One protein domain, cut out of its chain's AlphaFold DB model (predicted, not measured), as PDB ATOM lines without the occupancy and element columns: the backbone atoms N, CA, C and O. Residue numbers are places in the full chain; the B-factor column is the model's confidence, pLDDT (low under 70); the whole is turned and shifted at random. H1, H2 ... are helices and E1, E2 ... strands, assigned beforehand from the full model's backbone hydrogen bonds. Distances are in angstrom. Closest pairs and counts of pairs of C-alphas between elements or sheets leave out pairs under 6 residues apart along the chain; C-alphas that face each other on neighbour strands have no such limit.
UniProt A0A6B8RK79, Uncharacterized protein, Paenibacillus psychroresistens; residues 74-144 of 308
ATOM      1  N   MET A  74     -33.456 -30.465   6.969       38.62
ATOM      2  CA  MET A  74     -32.917 -31.027   8.218       38.62
ATOM      3  C   MET A  74     -32.551 -32.511   8.083       38.62
ATOM      4  O   MET A  74     -31.615 -32.970   8.737       38.62
ATOM      5  N   VAL A  75     -33.255 -33.273   7.238       50.25
ATOM      6  CA  VAL A  75     -32.979 -34.706   7.033       50.25
ATOM      7  C   VAL A  75     -31.684 -34.893   6.240       50.25
ATOM      8  O   VAL A  75     -30.831 -35.669   6.664       50.25
ATOM      9  N   GLN A  76     -31.465 -34.109   5.178       45.12
ATOM     10  CA  GLN A  76     -30.240 -34.181   4.369       45.12
ATOM     11  C   GLN A  76     -28.985 -33.732   5.136       45.12
ATOM     12  O   GLN A  76     -27.944 -34.382   5.048       45.12
ATOM     13  N   GLN A  77     -29.069 -32.676   5.954       45.22
ATOM     14  CA  GLN A  77     -27.940 -32.263   6.803       45.22
ATOM     15  C   GLN A  77     -27.622 -33.296   7.897       45.22
ATOM     16  O   GLN A  77     -26.454 -33.525   8.219       45.22
ATOM     17  N   THR A  78     -28.643 -33.968   8.436       48.50
ATOM     18  CA  THR A  78     -28.462 -35.025   9.444       48.50
ATOM     19  C   THR A  78     -27.892 -36.306   8.827       48.50
ATOM     20  O   THR A  78     -27.039 -36.950   9.440       48.50
ATOM     21  N   GLU A  79     -28.299 -36.675   7.609       50.50
ATOM     22  CA  GLU A  79     -27.765 -37.835   6.880       50.50
ATOM     23  C   GLU A  79     -26.327 -37.621   6.397       50.50
ATOM     24  O   GLU A  79     -25.498 -38.520   6.569       50.50
ATOM     25  N   ASN A  80     -25.992 -36.428   5.895       55.12
ATOM     26  CA  ASN A  80     -24.621 -36.086   5.505       55.12
ATOM     27  C   ASN A  80     -23.674 -36.128   6.713       55.12
ATOM     28  O   ASN A  80     -22.658 -36.819   6.670       55.12
ATOM     29  N   LYS A  81     -24.065 -35.525   7.844       56.91
ATOM     30  CA  LYS A  81     -23.279 -35.553   9.091       56.91
ATOM     31  C   LYS A  81     -23.148 -36.962   9.689       56.91
ATOM     32  O   LYS A  81     -22.120 -37.322  10.257       56.91
ATOM     33  N   LYS A  82     -24.185 -37.799   9.563       62.00
ATOM     34  CA  LYS A  82     -24.158 -39.201  10.021       62.00
ATOM     35  C   LYS A  82     -23.275 -40.083   9.133       62.00
ATOM     36  O   LYS A  82     -22.689 -41.041   9.635       62.00
ATOM     37  N   THR A  83     -23.188 -39.776   7.842       65.69
ATOM     38  CA  THR A  83     -22.334 -40.484   6.877       65.69
ATOM     39  C   THR A  83     -20.867 -40.104   7.068       65.69
ATOM     40  O   THR A  83     -20.028 -40.995   7.171       65.69
ATOM     41  N   GLU A  84     -20.583 -38.813   7.246       73.19
ATOM     42  CA  GLU A  84     -19.252 -38.287   7.573       73.19
ATOM     43  C   GLU A  84     -18.700 -38.898   8.872       73.19
ATOM     44  O   GLU A  84     -17.602 -39.450   8.885       73.19
ATOM     45  N   ASN A  85     -19.510 -38.950   9.937       80.75
ATOM     46  CA  ASN A  85     -19.111 -39.590  11.195       80.75
ATOM     47  C   ASN A  85     -18.794 -41.090  11.043       80.75
ATOM     48  O   ASN A  85     -17.868 -41.595  11.675       80.75
ATOM     49  N   LYS A  86     -19.547 -41.826  10.215       87.25
ATOM     50  CA  LYS A  86     -19.266 -43.251   9.954       87.25
ATOM     51  C   LYS A  86     -17.978 -43.441   9.158       87.25
ATOM     52  O   LYS A  86     -17.243 -44.396   9.411       87.25
ATOM     53  N   GLU A  87     -17.718 -42.563   8.195       88.88
ATOM     54  CA  GLU A  87     -16.491 -42.589   7.405       88.88
ATOM     55  C   GLU A  87     -15.269 -42.277   8.278       88.88
ATOM     56  O   GLU A  87     -14.303 -43.040   8.253       88.88
ATOM     57  N   PHE A  88     -15.339 -41.243   9.124       91.81
ATOM     58  CA  PHE A  88     -14.267 -40.893  10.062       91.81
ATOM     59  C   PHE A  88     -13.937 -42.043  11.017       91.81
ATOM     60  O   PHE A  88     -12.767 -42.391  11.165       91.81
ATOM     61  N   GLU A  89     -14.940 -42.692  11.617       91.31
ATOM     62  CA  GLU A  89     -14.704 -43.839  12.506       91.31
ATOM     63  C   GLU A  89     -14.116 -45.049  11.759       91.31
ATOM     64  O   GLU A  89     -13.216 -45.721  12.266       91.31
ATOM     65  N   SER A  90     -14.550 -45.304  10.521       93.25
ATOM     66  CA  SER A  90     -13.970 -46.359   9.677       93.25
ATOM     67  C   SER A  90     -12.490 -46.101   9.376       93.25
ATOM     68  O   SER A  90     -11.652 -46.998   9.517       93.25
ATOM     69  N   ILE A  91     -12.143 -44.866   9.009       94.25
ATOM     70  CA  ILE A  91     -10.761 -44.464   8.721       94.25
ATOM     71  C   ILE A  91      -9.909 -44.529   9.984       94.25
ATOM     72  O   ILE A  91      -8.819 -45.093   9.953       94.25
ATOM     73  N   LYS A  92     -10.430 -44.056  11.116       94.19
ATOM     74  CA  LYS A  92      -9.770 -44.157  12.420       94.19
ATOM     75  C   LYS A  92      -9.398 -45.596  12.766       94.19
ATOM     76  O   LYS A  92      -8.251 -45.855  13.122       94.19
ATOM     77  N   LEU A  93     -10.338 -46.535  12.622       93.25
ATOM     78  CA  LEU A  93     -10.111 -47.955  12.900       93.25
ATOM     79  C   LEU A  93      -9.064 -48.562  11.960       93.25
ATOM     80  O   LEU A  93      -8.150 -49.248  12.424       93.25
ATOM     81  N   LYS A  94      -9.147 -48.271  10.653       94.62
ATOM     82  CA  LYS A  94      -8.134 -48.697   9.670       94.62
ATOM     83  C   LYS A  94      -6.746 -48.178  10.044       94.62
ATOM     84  O   LYS A  94      -5.781 -48.939  10.028       94.62
ATOM     85  N   THR A  95      -6.656 -46.908  10.427       95.06
ATOM     86  CA  THR A  95      -5.406 -46.268  10.841       95.06
ATOM     87  C   THR A  95      -4.849 -46.885  12.119       95.06
ATOM     88  O   THR A  95      -3.672 -47.236  12.168       95.06
ATOM     89  N   GLN A  96      -5.680 -47.103  13.139       93.69
ATOM     90  CA  GLN A  96      -5.267 -47.780  14.372       93.69
ATOM     91  C   GLN A  96      -4.751 -49.194  14.100       93.69
ATOM     92  O   GLN A  96      -3.723 -49.593  14.647       93.69
ATOM     93  N   GLN A  97      -5.427 -49.949  13.230       92.81
ATOM     94  CA  GLN A  97      -4.998 -51.292  12.855       92.81
ATOM     95  C   GLN A  97      -3.671 -51.271  12.086       92.81
ATOM     96  O   GLN A  97      -2.786 -52.069  12.389       92.81
ATOM     97  N   TYR A  98      -3.505 -50.346  11.137       92.69
ATOM     98  CA  TYR A  98      -2.243 -50.132  10.426       92.69
ATOM     99  C   TYR A  98      -1.093 -49.869  11.399       92.69
ATOM    100  O   TYR A  98      -0.085 -50.574  11.368       92.69
ATOM    101  N   LEU A  99      -1.273 -48.905  12.300       91.75
ATOM    102  CA  LEU A  99      -0.268 -48.503  13.277       91.75
ATOM    103  C   LEU A  99       0.088 -49.644  14.239       91.75
ATOM    104  O   LEU A  99       1.267 -49.930  14.448       91.75
ATOM    105  N   LYS A 100      -0.922 -50.350  14.764       90.12
ATOM    106  CA  LYS A 100      -0.728 -51.525  15.623       90.12
ATOM    107  C   LYS A 100       0.054 -52.622  14.903       90.12
ATOM    108  O   LYS A 100       0.977 -53.189  15.475       90.12
ATOM    109  N   ASN A 101      -0.282 -52.906  13.646       89.12
ATOM    110  CA  ASN A 101       0.405 -53.931  12.861       89.12
ATOM    111  C   ASN A 101       1.841 -53.526  12.507       89.12
ATOM    112  O   ASN A 101       2.730 -54.376  12.491       89.12
ATOM    113  N   LYS A 102       2.070 -52.243  12.213       88.62
ATOM    114  CA  LYS A 102       3.379 -51.726  11.810       88.62
ATOM    115  C   LYS A 102       4.357 -51.651  12.978       88.62
ATOM    116  O   LYS A 102       5.500 -52.059  12.827       88.62
ATOM    117  N   TYR A 103       3.900 -51.156  14.127       87.25
ATOM    118  CA  TYR A 103       4.767 -50.838  15.262       87.25
ATOM    119  C   TYR A 103       4.625 -51.793  16.452       87.25
ATOM    120  O   TYR A 103       5.396 -51.687  17.398       87.25
ATOM    121  N   GLN A 104       3.661 -52.722  16.417       87.44
ATOM    122  CA  GLN A 104       3.417 -53.714  17.477       87.44
ATOM    123  C   GLN A 104       3.212 -53.086  18.871       87.44
ATOM    124  O   GLN A 104       3.527 -53.688  19.893       87.44
ATOM    125  N   MET A 105       2.648 -51.874  18.913       84.75
ATOM    126  CA  MET A 105       2.427 -51.085  20.130       84.75
ATOM    127  C   MET A 105       1.018 -50.484  20.165       84.75
ATOM    128  O   MET A 105       0.330 -50.393  19.143       84.75
ATOM    129  N   ALA A 106       0.578 -50.079  21.359       85.00
ATOM    130  CA  ALA A 106      -0.715 -49.439  21.553       85.00
ATOM    131  C   ALA A 106      -0.630 -47.942  21.213       85.00
ATOM    132  O   ALA A 106       0.032 -47.166  21.903       85.00
ATOM    133  N   LEU A 107      -1.314 -47.549  20.138       89.19
ATOM    134  CA  LEU A 107      -1.335 -46.186  19.609       89.19
ATOM    135  C   LEU A 107      -2.774 -45.665  19.600       89.19
ATOM    136  O   LEU A 107      -3.706 -46.386  19.231       89.19
ATOM    137  N   GLN A 108      -2.952 -44.408  19.991       91.88
ATOM    138  CA  GLN A 108      -4.237 -43.721  19.942       91.88
ATOM    139  C   GLN A 108      -4.261 -42.751  18.763       91.88
ATOM    140  O   GLN A 108      -3.270 -42.084  18.492       91.88
ATOM    141  N   VAL A 109      -5.402 -42.681  18.071       93.50
ATOM    142  CA  VAL A 109      -5.652 -41.770  16.944       93.50
ATOM    143  C   VAL A 109      -6.743 -40.783  17.350       93.50
ATOM    144  O   VAL A 109      -7.748 -41.166  17.957       93.50
ATOM    145  N   SER A 110      -6.537 -39.514  17.025       91.19
ATOM    146  CA  SER A 110      -7.360 -38.368  17.406       91.19
ATOM    147  C   SER A 110      -7.329 -37.294  16.310       91.19
ATOM    148  O   SER A 110      -6.561 -37.424  15.359       91.19
ATOM    149  N   GLN A 111      -8.165 -36.257  16.447       89.12
ATOM    150  CA  GLN A 111      -8.175 -35.060  15.584       89.12
ATOM    151  C   GLN A 111      -8.150 -35.397  14.085       89.12
ATOM    152  O   GLN A 111      -7.145 -35.207  13.412       89.12
ATOM    153  N   ILE A 112      -9.248 -35.976  13.596       93.38
ATOM    154  CA  ILE A 112      -9.389 -36.371  12.193       93.38
ATOM    155  C   ILE A 112      -9.933 -35.183  11.412       93.38
ATOM    156  O   ILE A 112     -11.023 -34.700  11.712       93.38
ATOM    157  N   GLU A 113      -9.193 -34.759  10.398       93.75
ATOM    158  CA  GLU A 113      -9.565 -33.670   9.501       93.75
ATOM    159  C   GLU A 113      -9.449 -34.142   8.055       93.75
ATOM    160  O   GLU A 113      -8.497 -34.830   7.690       93.75
ATOM    161  N   TYR A 114     -10.425 -33.789   7.223       92.88
ATOM    162  CA  TYR A 114     -10.388 -34.097   5.799       92.88
ATOM    163  C   TYR A 114      -9.907 -32.883   5.002       92.88
ATOM    164  O   TYR A 114     -10.510 -31.811   5.054       92.88
ATOM    165  N   SER A 115      -8.841 -33.077   4.230       91.62
ATOM    166  CA  SER A 115      -8.312 -32.113   3.272       91.62
ATOM    167  C   SER A 115      -8.848 -32.441   1.882       91.62
ATOM    168  O   SER A 115      -8.460 -33.432   1.265       91.62
ATOM    169  N   TRP A 116      -9.738 -31.593   1.365       90.44
ATOM    170  CA  TRP A 116     -10.276 -31.745   0.011       90.44
ATOM    171  C   TRP A 116      -9.229 -31.445  -1.070       90.44
ATOM    172  O   TRP A 116      -9.298 -32.033  -2.146       90.44
ATOM    173  N   GLU A 117      -8.254 -30.577  -0.783       90.25
ATOM    174  CA  GLU A 117      -7.176 -30.207  -1.712       90.25
ATOM    175  C   GLU A 117      -6.262 -31.392  -2.020       90.25
ATOM    176  O   GLU A 117      -5.866 -31.598  -3.166       90.25
ATOM    177  N   THR A 118      -5.946 -32.187  -0.996       89.38
ATOM    178  CA  THR A 118      -5.039 -33.336  -1.121       89.38
ATOM    179  C   THR A 118      -5.771 -34.676  -1.164       89.38
ATOM    180  O   THR A 118      -5.160 -35.702  -1.455       89.38
ATOM    181  N   ASN A 119      -7.092 -34.672  -0.941       92.75
ATOM    182  CA  ASN A 119      -7.933 -35.865  -0.829       92.75
ATOM    183  C   ASN A 119      -7.437 -36.837   0.263       92.75
ATOM    184  O   ASN A 119      -7.504 -38.066   0.121       92.75
ATOM    185  N   ASP A 120      -6.933 -36.262   1.357       94.44
ATOM    186  CA  ASP A 120      -6.368 -36.985   2.491       94.44
ATOM    187  C   ASP A 120      -7.169 -36.733   3.764       94.44
ATOM    188  O   ASP A 120      -7.686 -35.641   3.998       94.44
ATOM    189  N   TYR A 121      -7.193 -37.733   4.638       95.69
ATOM    190  CA  TYR A 121      -7.519 -37.532   6.042       95.69
ATOM    191  C   TYR A 121      -6.219 -37.371   6.809       95.69
ATOM    192  O   TYR A 121      -5.362 -38.258   6.769       95.69
ATOM    193  N   ILE A 122      -6.094 -36.253   7.506       95.94
ATOM    194  CA  ILE A 122      -4.978 -35.928   8.381       95.94
ATOM    195  C   ILE A 122      -5.434 -36.218   9.807       95.94
ATOM    196  O   ILE A 122      -6.535 -35.850  10.211       95.94
ATOM    197  N   MET A 123      -4.617 -36.950  10.551       96.19
ATOM    198  CA  MET A 123      -4.939 -37.405  11.900       96.19
ATOM    199  C   MET A 123      -3.737 -37.208  12.812       96.19
ATOM    200  O   MET A 123      -2.602 -37.426  12.387       96.19
ATOM    201  N   LYS A 124      -3.981 -36.897  14.088       95.56
ATOM    202  CA  LYS A 124      -2.945 -36.938  15.126       95.56
ATOM    203  C   LYS A 124      -2.948 -38.282  15.831       95.56
ATOM    204  O   LYS A 124      -3.998 -38.774  16.251       95.56
ATOM    205  N   ALA A 125      -1.772 -38.853  16.032       94.69
ATOM    206  CA  ALA A 125      -1.597 -40.075  16.795       94.69
ATOM    207  C   ALA A 125      -0.473 -39.948  17.825       94.69
ATOM    208  O   ALA A 125       0.413 -39.111  17.693       94.69
ATOM    209  N   PHE A 126      -0.524 -40.776  18.864       92.69
ATOM    210  CA  PHE A 126       0.522 -40.866  19.884       92.69
ATOM    211  C   PHE A 126       0.561 -42.268  20.491       92.69
ATOM    212  O   PHE A 126      -0.443 -42.992  20.496       92.69
ATOM    213  N   ALA A 127       1.730 -42.665  20.991       87.44
ATOM    214  CA  ALA A 127       1.902 -43.924  21.710       87.44
ATOM    215  C   ALA A 127       1.409 -43.763  23.152       87.44
ATOM    216  O   ALA A 127       1.737 -42.775  23.807       87.44
ATOM    217  N   ILE A 128       0.613 -44.711  23.651       85.69
ATOM    218  CA  ILE A 128      -0.002 -44.598  24.988       85.69
ATOM    219  C   ILE A 128       1.065 -44.575  26.092       85.69
ATOM    220  O   ILE A 128       0.924 -43.857  27.078       85.69
ATOM    221  N   ASP A 129       2.147 -45.327  25.915       82.31
ATOM    222  CA  ASP A 129       3.292 -45.369  26.827       82.31
ATOM    223  C   ASP A 129       4.239 -44.165  26.670       82.31
ATOM    224  O   ASP A 129       5.088 -43.934  27.531       82.31
ATOM    225  N   ARG A 130       4.100 -43.383  25.589       76.31
ATOM    226  CA  ARG A 130       4.907 -42.187  25.293       76.31
ATOM    227  C   ARG A 130       4.053 -41.072  24.675       76.31
ATOM    228  O   ARG A 130       4.233 -40.738  23.500       76.31
ATOM    229  N   PRO A 131       3.166 -40.435  25.460       76.06
ATOM    230  CA  PRO A 131       2.274 -39.395  24.947       76.06
ATOM    231  C   PRO A 131       3.016 -38.134  24.468       76.06
ATOM    232  O   PRO A 131       2.443 -37.339  23.732       76.06
ATOM    233  N   GLY A 132       4.292 -37.957  24.841       80.00
ATOM    234  CA  GLY A 132       5.128 -36.830  24.409       80.00
ATOM    235  C   GLY A 132       5.502 -36.827  22.919       80.00
ATOM    236  O   GLY A 132       6.005 -35.821  22.427       80.00
ATOM    237  N   VAL A 133       5.248 -37.919  22.186       84.88
ATOM    238  CA  VAL A 133       5.464 -37.994  20.732       84.88
ATOM    239  C   VAL A 133       4.113 -38.024  20.024       84.88
ATOM    240  O   VAL A 133       3.542 -39.090  19.791       84.88
ATOM    241  N   ILE A 134       3.618 -36.839  19.673       90.75
ATOM    242  CA  ILE A 134       2.438 -36.667  18.820       90.75
ATOM    243  C   ILE A 134       2.911 -36.590  17.369       90.75
ATOM    244  O   ILE A 134       3.812 -35.816  17.053       90.75
ATOM    245  N   PHE A 135       2.314 -37.389  16.491       93.06
ATOM    246  CA  PHE A 135       2.698 -37.489  15.089       93.06
ATOM    247  C   PHE A 135       1.497 -37.474  14.150       93.06
ATOM    248  O   PHE A 135       0.363 -37.723  14.558       93.06
ATOM    249  N   ASP A 136       1.772 -37.181  12.884       95.62
ATOM    250  CA  ASP A 136       0.767 -37.104  11.831       95.62
ATOM    251  C   ASP A 136       0.604 -38.443  11.129       95.62
ATOM    252  O   ASP A 136       1.575 -39.165  10.866       95.62
ATOM    253  N   VAL A 137      -0.643 -38.745  10.787       96.50
ATOM    254  CA  VAL A 137      -1.011 -39.881   9.954       96.50
ATOM    255  C   VAL A 137      -1.905 -39.396   8.829       96.50
ATOM    256  O   VAL A 137      -2.892 -38.704   9.061       96.50
ATOM    257  N   PHE A 138      -1.553 -39.791   7.613       96.69
ATOM    258  CA  PHE A 138      -2.222 -39.413   6.382       96.69
ATOM    259  C   PHE A 138      -2.868 -40.656   5.783       96.69
ATOM    260  O   PHE A 138      -2.182 -41.645   5.509       96.69
ATOM    261  N   PHE A 139      -4.183 -40.616   5.586       97.12
ATOM    262  CA  PHE A 139      -4.916 -41.619   4.819       97.12
ATOM    263  C   PHE A 139      -5.333 -41.006   3.486       97.12
ATOM    264  O   PHE A 139      -6.213 -40.147   3.460       97.12
ATOM    265  N   ASN A 140      -4.736 -41.465   2.387       96.19
ATOM    266  CA  ASN A 140      -5.102 -40.997   1.056       96.19
ATOM    267  C   ASN A 140      -6.321 -41.764   0.543       96.19
ATOM    268  O   ASN A 140      -6.274 -42.983   0.343       96.19
ATOM    269  N   LYS A 141      -7.425 -41.049   0.305       92.62
ATOM    270  CA  LYS A 141      -8.702 -41.667  -0.070       92.62
ATOM    271  C   LYS A 141      -8.661 -42.300  -1.458       92.62
ATOM    272  O   LYS A 141      -9.273 -43.344  -1.669       92.62
ATOM    273  N   GLN A 142      -7.941 -41.705  -2.405       91.94
ATOM    274  CA  GLN A 142      -7.857 -42.209  -3.778       91.94
ATOM    275  C   GLN A 142      -6.973 -43.453  -3.885       91.94
ATOM    276  O   GLN A 142      -7.355 -44.435  -4.516       91.94
ATOM    277  N   LEU A 143      -5.797 -43.413  -3.264       93.81
ATOM    278  CA  LEU A 143      -4.802 -44.482  -3.310       93.81
ATOM    279  C   LEU A 143      -5.069 -45.584  -2.281       93.81
ATOM    280  O   LEU A 143      -4.428 -46.632  -2.342       93.81
ATOM    281  N   GLN A 144      -5.990 -45.354  -1.338       93.56
ATOM    282  CA  GLN A 144      -6.265 -46.247  -0.207       93.56
ATOM    283  C   GLN A 144      -4.981 -46.610   0.561       93.56
ATOM    284  O   GLN A 144      -4.789 -47.750   0.984       93.56
TER     285      GLN A 144
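What this domain is: This is residues 74 to 144 of the 308 residues of an uncharacterized protein of Paenibacillus psychroresistens (UniProt A0A6B8RK79). A twisted sheet of three strands has one long helix, H1, laid slantwise over one face, and the first residues of H1, 74 to 83, stick out beyond the sheet as a free arm. The strands form a meander, each the antiparallel neighbour of the one before, in the order E1, E2, E3, and with H1 they make two layers. The printed part has 71 residues, running H1, E1, E2, E3, and its class is mixed, helices and strands. It is only just loose, close to compact, with a radius of gyration of the C-alphas of 13.6 A, and elongated, spanning 43 by 23 by 20 A.

Where its parts are: E1 is residues 107 to 115, 22.7 A long, and bends by 58 degrees at residue 111. E2 is residues 120 to 127, 22.0 A. E3, residues 130 to 140, measures 26.2 A, bends by 73 degrees at residue 133 and ends at C-alpha 140 (-5.102, -40.997, 1.056). H1, residues 74 to 103, measures 43.2 A from C-alpha 74 (-32.917, -31.027, 8.218) to C-alpha 103 (4.767, -50.838, 15.262).

How they stand to each other: The hairpin E1 and E2 has N 110 and O 124 within hydrogen-bond range at 2.8 A. The hairpin E2 and E3 has N 135 and O 125 within range at 2.8 A. H1 is on the sheet at a height of 9.4 A, over E1 and E2, and slantwise to the strands, at 50 degrees to E2 on the local plane. The closest C-alphas of H1 and E1 are those of Gln 96 and Val 109, 6.5 A apart. Those of H1 and E3 are Ile 91 and Phe 139, 7.6 A. In H1 every O i to N i+4 pair is within hydrogen-bond range.

The domain as a whole: The C-alphas of Met 74 and Gln 104, the two farthest apart, are 43.8 A apart. Without residues 74 to 83, which stand free, the body spans 33 by 20 by 20 A. The printed part has no cut, and the three links are tight. Mean pLDDT of the printed part is 85.1, with residues 74 to 83 under 70.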